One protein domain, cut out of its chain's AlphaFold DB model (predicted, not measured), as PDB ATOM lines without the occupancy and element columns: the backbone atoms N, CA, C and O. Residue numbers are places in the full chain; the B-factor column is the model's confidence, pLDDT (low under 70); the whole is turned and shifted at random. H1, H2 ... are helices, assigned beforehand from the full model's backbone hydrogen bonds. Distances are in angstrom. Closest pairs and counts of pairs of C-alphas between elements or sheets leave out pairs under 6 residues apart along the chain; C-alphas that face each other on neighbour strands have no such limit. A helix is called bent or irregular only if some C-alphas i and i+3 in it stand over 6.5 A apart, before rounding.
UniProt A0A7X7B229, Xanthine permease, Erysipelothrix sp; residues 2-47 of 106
ATOM      1  N   THR A   2     203.371 191.252 323.757       84.44
ATOM      2  CA  THR A   2     204.538 191.437 322.859       84.44
ATOM      3  C   THR A   2     205.674 192.251 323.484       84.44
ATOM      4  O   THR A   2     206.821 191.840 323.413       84.44
ATOM      5  N   MET A   3     205.348 193.333 324.200       85.31
ATOM      6  CA  MET A   3     206.335 194.142 324.929       85.31
ATOM      7  C   MET A   3     207.118 193.337 325.982       85.31
ATOM      8  O   MET A   3     208.297 193.585 326.161       85.31
ATOM      9  N   VAL A   4     206.496 192.346 326.638       86.38
ATOM     10  CA  VAL A   4     207.155 191.467 327.627       86.38
ATOM     11  C   VAL A   4     208.058 190.443 326.930       86.38
ATOM     12  O   VAL A   4     209.163 190.178 327.389       86.38
ATOM     13  N   ILE A   5     207.620 189.920 325.781       83.56
ATOM     14  CA  ILE A   5     208.387 188.990 324.939       83.56
ATOM     15  C   ILE A   5     209.661 189.662 324.390       83.56
ATOM     16  O   ILE A   5     210.700 189.012 324.298       83.56
ATOM     17  N   SER A   6     209.626 190.969 324.102       84.44
ATOM     18  CA  SER A   6     210.796 191.741 323.652       84.44
ATOM     19  C   SER A   6     211.922 191.854 324.690       84.44
ATOM     20  O   SER A   6     213.053 192.125 324.303       84.44
ATOM     21  N   PHE A   7     211.670 191.620 325.984       84.94
ATOM     22  CA  PHE A   7     212.736 191.579 327.000       84.94
ATOM     23  C   PHE A   7     213.471 190.229 327.044       84.94
ATOM     24  O   PHE A   7     214.469 190.087 327.749       84.94
ATOM     25  N   PHE A   8     213.009 189.230 326.286       88.00
ATOM     26  CA  PHE A   8     213.600 187.897 326.253       88.00
ATOM     27  C   PHE A   8     214.723 187.821 325.201       88.00
ATOM     28  O   PHE A   8     214.512 187.451 324.044       88.00
ATOM     29  N   THR A   9     215.954 188.135 325.616       82.25
ATOM     30  CA  THR A   9     217.167 188.101 324.774       82.25
ATOM     31  C   THR A   9     217.387 186.803 323.974       82.25
ATOM     32  O   THR A   9     217.748 186.910 322.800       82.25
ATOM     33  N   PRO A  10     217.166 185.578 324.505       84.62
ATOM     34  CA  PRO A  10     217.406 184.366 323.714       84.62
ATOM     35  C   PRO A  10     216.467 184.240 322.505       84.62
ATOM     36  O   PRO A  10     216.867 183.689 321.481       84.62
ATOM     37  N   LEU A  11     215.254 184.799 322.575       84.31
ATOM     38  CA  LEU A  11     214.326 184.813 321.443       84.31
ATOM     39  C   LEU A  11     214.780 185.790 320.349       84.31
ATOM     40  O   LEU A  11     214.684 185.485 319.164       84.31
ATOM     41  N   ILE A  12     215.331 186.939 320.742       84.25
ATOM     42  CA  ILE A  12     215.907 187.920 319.814       84.25
ATOM     43  C   ILE A  12     217.113 187.322 319.073       84.25
ATOM     44  O   ILE A  12     217.210 187.440 317.852       84.25
ATOM     45  N   ASN A  13     217.996 186.616 319.784       85.38
ATOM     46  CA  ASN A  13     219.164 185.966 319.180       85.38
ATOM     47  C   ASN A  13     218.774 184.872 318.176       85.38
ATOM     48  O   ASN A  13     219.456 184.699 317.166       85.38
ATOM     49  N   LEU A  14     217.661 184.172 318.412       87.94
ATOM     50  CA  LEU A  14     217.117 183.204 317.459       87.94
ATOM     51  C   LEU A  14     216.659 183.879 316.156       87.94
ATOM     52  O   LEU A  14     216.928 183.363 315.076       87.94
ATOM     53  N   ILE A  15     216.023 185.052 316.240       87.00
ATOM     54  CA  ILE A  15     215.615 185.832 315.059       87.00
ATOM     55  C   ILE A  15     216.846 186.335 314.294       87.00
ATOM     56  O   ILE A  15     216.893 186.229 313.071       87.00
ATOM     57  N   TYR A  16     217.877 186.820 314.993       87.00
ATOM     58  CA  TYR A  16     219.125 187.251 314.348       87.00
ATOM     59  C   TYR A  16     219.941 186.104 313.738       87.00
ATOM     60  O   TYR A  16     220.786 186.355 312.880       87.00
ATOM     61  N   SER A  17     219.678 184.856 314.131       91.38
ATOM     62  CA  SER A  17     220.257 183.673 313.487       91.38
ATOM     63  C   SER A  17     219.678 183.406 312.090       91.38
ATOM     64  O   SER A  17     220.227 182.574 311.364       91.38
ATOM     65  N   ILE A  18     218.577 184.062 311.700       92.50
ATOM     66  CA  ILE A  18     217.967 183.876 310.381       92.50
ATOM     67  C   ILE A  18     218.859 184.531 309.309       92.50
ATOM     68  O   ILE A  18     219.214 185.706 309.432       92.50
ATOM     69  N   PRO A  19     219.206 183.818 308.219       93.56
ATOM     70  CA  PRO A  19     220.000 184.389 307.140       93.56
ATOM     71  C   PRO A  19     219.325 185.610 306.503       93.56
ATOM     72  O   PRO A  19     218.146 185.565 306.146       93.56
ATOM     73  N   LYS A  20     220.102 186.672 306.254       90.50
ATOM     74  CA  LYS A  20     219.628 187.899 305.580       90.50
ATOM     75  C   LYS A  20     218.849 187.640 304.274       90.50
ATOM     76  O   LYS A  20     217.830 188.300 304.085       90.50
ATOM     77  N   PRO A  21     219.239 186.682 303.402       93.38
ATOM     78  CA  PRO A  21     218.468 186.384 302.191       93.38
ATOM     79  C   PRO A  21     217.029 185.915 302.461       93.38
ATOM     80  O   PRO A  21     216.136 186.205 301.673       93.38
ATOM     81  N   VAL A  22     216.787 185.221 303.580       94.69
ATOM     82  CA  VAL A  22     215.446 184.741 303.961       94.69
ATOM     83  C   VAL A  22     214.585 185.897 304.461       94.69
ATOM     84  O   VAL A  22     213.419 185.995 304.087       94.69
ATOM     85  N   ILE A  23     215.170 186.798 305.256       93.25
ATOM     86  CA  ILE A  23     214.481 187.997 305.750       93.25
ATOM     87  C   ILE A  23     214.048 188.876 304.570       93.25
ATOM     88  O   ILE A  23     212.883 189.254 304.501       93.25
ATOM     89  N   GLY A  24     214.925 189.098 303.586       92.75
ATOM     90  CA  GLY A  24     214.569 189.847 302.376       92.75
ATOM     91  C   GLY A  24     213.444 189.190 301.561       92.75
ATOM     92  O   GLY A  24     212.554 189.878 301.066       92.75
ATOM     93  N   GLY A  25     213.424 187.855 301.466       94.81
ATOM     94  CA  GLY A  25     212.320 187.129 300.829       94.81
ATOM     95  C   GLY A  25     210.985 187.304 301.563       94.81
ATOM     96  O   GLY A  25     209.951 187.519 300.928       94.81
ATOM     97  N   LEU A  26     211.010 187.268 302.900       94.88
ATOM     98  CA  LEU A  26     209.832 187.519 303.732       94.88
ATOM     99  C   LEU A  26     209.328 188.960 303.575       94.88
ATOM    100  O   LEU A  26     208.125 189.166 303.448       94.88
ATOM    101  N   GLU A  27     210.224 189.947 303.535       94.12
ATOM    102  CA  GLU A  27     209.871 191.356 303.312       94.12
ATOM    103  C   GLU A  27     209.153 191.554 301.971       94.12
ATOM    104  O   GLU A  27     208.083 192.163 301.936       94.12
ATOM    105  N   ILE A  28     209.674 190.979 300.880       95.62
ATOM    106  CA  ILE A  28     209.036 191.046 299.554       95.62
ATOM    107  C   ILE A  28     207.632 190.429 299.593       95.62
ATOM    108  O   ILE A  28     206.686 191.019 299.065       95.62
ATOM    109  N   TYR A  29     207.475 189.269 300.241       96.25
ATOM    110  CA  TYR A  29     206.169 188.632 300.400       96.25
ATOM    111  C   TYR A  29     205.195 189.521 301.183       96.25
ATOM    112  O   TYR A  29     204.075 189.750 300.728       96.25
ATOM    113  N   LEU A  30     205.619 190.067 302.327       96.31
ATOM    114  CA  LEU A  30     204.777 190.920 303.168       96.31
ATOM    115  C   LEU A  30     204.359 192.206 302.443       96.31
ATOM    116  O   LEU A  30     203.179 192.558 302.477       96.31
ATOM    117  N   PHE A  31     205.272 192.872 301.731       93.62
ATOM    118  CA  PHE A  31     204.922 194.033 300.906       93.62
ATOM    119  C   PHE A  31     203.959 193.665 299.768       93.62
ATOM    120  O   PHE A  31     203.016 194.414 299.502       93.62
ATOM    121  N   GLY A  32     204.136 192.497 299.146       95.31
ATOM    122  CA  GLY A  32     203.217 191.975 298.133       95.31
ATOM    123  C   GLY A  32     201.809 191.723 298.679       95.31
ATOM    124  O   GLY A  32     200.825 192.125 298.056       95.31
ATOM    125  N   VAL A  33     201.698 191.127 299.869       96.88
ATOM    126  CA  VAL A  33     200.410 190.895 300.545       96.88
ATOM    127  C   VAL A  33     199.727 192.215 300.904       96.88
ATOM    128  O   VAL A  33     198.527 192.355 300.670       96.88
ATOM    129  N   ILE A  34     200.469 193.209 301.402       95.44
ATOM    130  CA  ILE A  34     199.922 194.546 301.692       95.44
ATOM    131  C   ILE A  34     199.374 195.199 300.412       95.44
ATOM    132  O   ILE A  34     198.264 195.736 300.421       95.44
ATOM    133  N   ALA A  35     200.107 195.119 299.297       94.06
ATOM    134  CA  ALA A  35     199.651 195.654 298.013       94.06
ATOM    135  C   ALA A  35     198.382 194.941 297.507       94.06
ATOM    136  O   ALA A  35     197.413 195.598 297.118       94.06
ATOM    137  N   ALA A  36     198.349 193.607 297.574       96.00
ATOM    138  CA  ALA A  36     197.178 192.812 297.209       96.00
ATOM    139  C   ALA A  36     195.960 193.135 298.091       96.00
ATOM    140  O   ALA A  36     194.843 193.244 297.583       96.00
ATOM    141  N   GLN A  37     196.169 193.369 299.390       96.94
ATOM    142  CA  GLN A  37     195.115 193.798 300.310       96.94
ATOM    143  C   GLN A  37     194.532 195.164 299.916       96.94
ATOM    144  O   GLN A  37     193.324 195.366 300.041       96.94
ATOM    145  N   GLY A  38     195.352 196.078 299.387       93.44
ATOM    146  CA  GLY A  38     194.884 197.344 298.815       93.44
ATOM    147  C   GLY A  38     193.914 197.143 297.645       93.44
ATOM    148  O   GLY A  38     192.841 197.743 297.621       93.44
ATOM    149  N   ILE A  39     194.239 196.235 296.720       93.75
ATOM    150  CA  ILE A  39     193.352 195.878 295.598       93.75
ATOM    151  C   ILE A  39     192.071 195.207 296.111       93.75
ATOM    152  O   ILE A  39     190.977 195.520 295.642       93.75
ATOM    153  N   ALA A  40     192.179 194.327 297.109       95.12
ATOM    154  CA  ALA A  40     191.022 193.669 297.708       95.12
ATOM    155  C   ALA A  40     190.025 194.679 298.303       95.12
ATOM    156  O   ALA A  40     188.817 194.501 298.146       95.12
ATOM    157  N   ILE A  41     190.510 195.772 298.907       95.00
ATOM    158  CA  ILE A  41     189.653 196.861 299.401       95.00
ATOM    159  C   ILE A  41     188.879 197.522 298.251       95.00
ATOM    160  O   ILE A  41     187.697 197.821 298.416       95.00
ATOM    161  N   PHE A  42     189.489 197.720 297.078       91.69
ATOM    162  CA  PHE A  42     188.774 198.267 295.917       91.69
ATOM    163  C   PHE A  42     187.634 197.361 295.450       91.69
ATOM    164  O   PHE A  42     186.559 197.861 295.114       91.69
ATOM    165  N   MET A  43     187.838 196.041 295.473       93.31
ATOM    166  CA  MET A  43     186.791 195.080 295.116       93.31
ATOM    167  C   MET A  43     185.675 195.035 296.166       93.31
ATOM    168  O   MET A  43     184.500 195.070 295.804       93.31
ATOM    169  N   ASP A  44     186.028 195.001 297.455       95.56
ATOM    170  CA  ASP A  44     185.066 194.985 298.567       95.56
ATOM    171  C   ASP A  44     184.181 196.240 298.564       95.56
ATOM    172  O   ASP A  44     182.957 196.168 298.695       95.56
ATOM    173  N   LYS A  45     184.790 197.403 298.307       93.88
ATOM    174  CA  LYS A  45     184.082 198.682 298.169       93.88
ATOM    175  C   LYS A  45     183.407 198.879 296.813       93.88
ATOM    176  O   LYS A  45     182.778 199.917 296.625       93.88
ATOM    177  N   LYS A  46     183.492 197.903 295.900       91.50
ATOM    178  CA  LYS A  46     182.912 197.955 294.548       91.50
ATOM    179  C   LYS A  46     183.272 199.252 293.812       91.50
ATOM    180  O   LYS A  46     182.408 199.903 293.229       91.50
ATOM    181  N   VAL A  47     184.543 199.648 293.880       89.50
ATOM    182  CA  VAL A  47     185.032 200.849 293.194       89.50
ATOM    183  C   VAL A  47     184.968 200.616 291.686       89.50
ATOM    184  O   VAL A  47     185.577 199.677 291.174       89.50
TER     185      VAL A  47
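Overview. This is residues 2 to 47 of the 106 residues of the protein "Xanthine permease" of Erysipelothrix sp (UniProt A0A7X7B229). The printed part is an open, flat hook: one long helix, H3, makes a long arm, and at its first end the backbone turns a corner into a much shorter arm, which holds H2 and ends in the single small turn of H1. No helix packs on another, and the space between H1 and H3 is empty. There are 46 residues with three named helices in the order H1, H2, H3 and no named strand; the class is all helix. The whole is extended, with a radius of gyration of the C-alphas of 16.4 A, and the C-alphas span 47 by 27 by 6 A.

Arrangement. H1, residues 2 to 5, and H2, residues 9 to 16, are joined by a tight link of 3 residues and are only just apart, their closest C-alphas being 8.1 A from each other. A second tight link of 3 residues leads to H3, residues 20 to 44, and H2 and H3 are apart. H1 and H3 are apart too. In H2 and H3 every O i to N i+4 pair is within hydrogen-bond range; H1 is too short for such a pair, and its 1 pair of O i and N i+3 is within range.

Along the chain. H1 begins at C-alpha 2, at (204.538, 191.437, 322.859). H2 has 8 residues and is 10.6 A long from first to last C-alpha. H3 has 25 residues and is 36.0 A long, from C-alpha 20 at (219.628, 187.899, 305.580) to C-alpha 44 at (185.066, 194.985, 298.567). No helix is bent or irregular.

Size, cuts and confidence. The two C-alphas farthest apart are those of Pro 10 and Val 47, at 47.4 A. Residues 2 to 14, of which 2 to 5 belong to H1 and 9 to 14 to H2, stand free. The printed part has no cut and no long link. Its mean pLDDT is 91.2, and no printed residue is under 70.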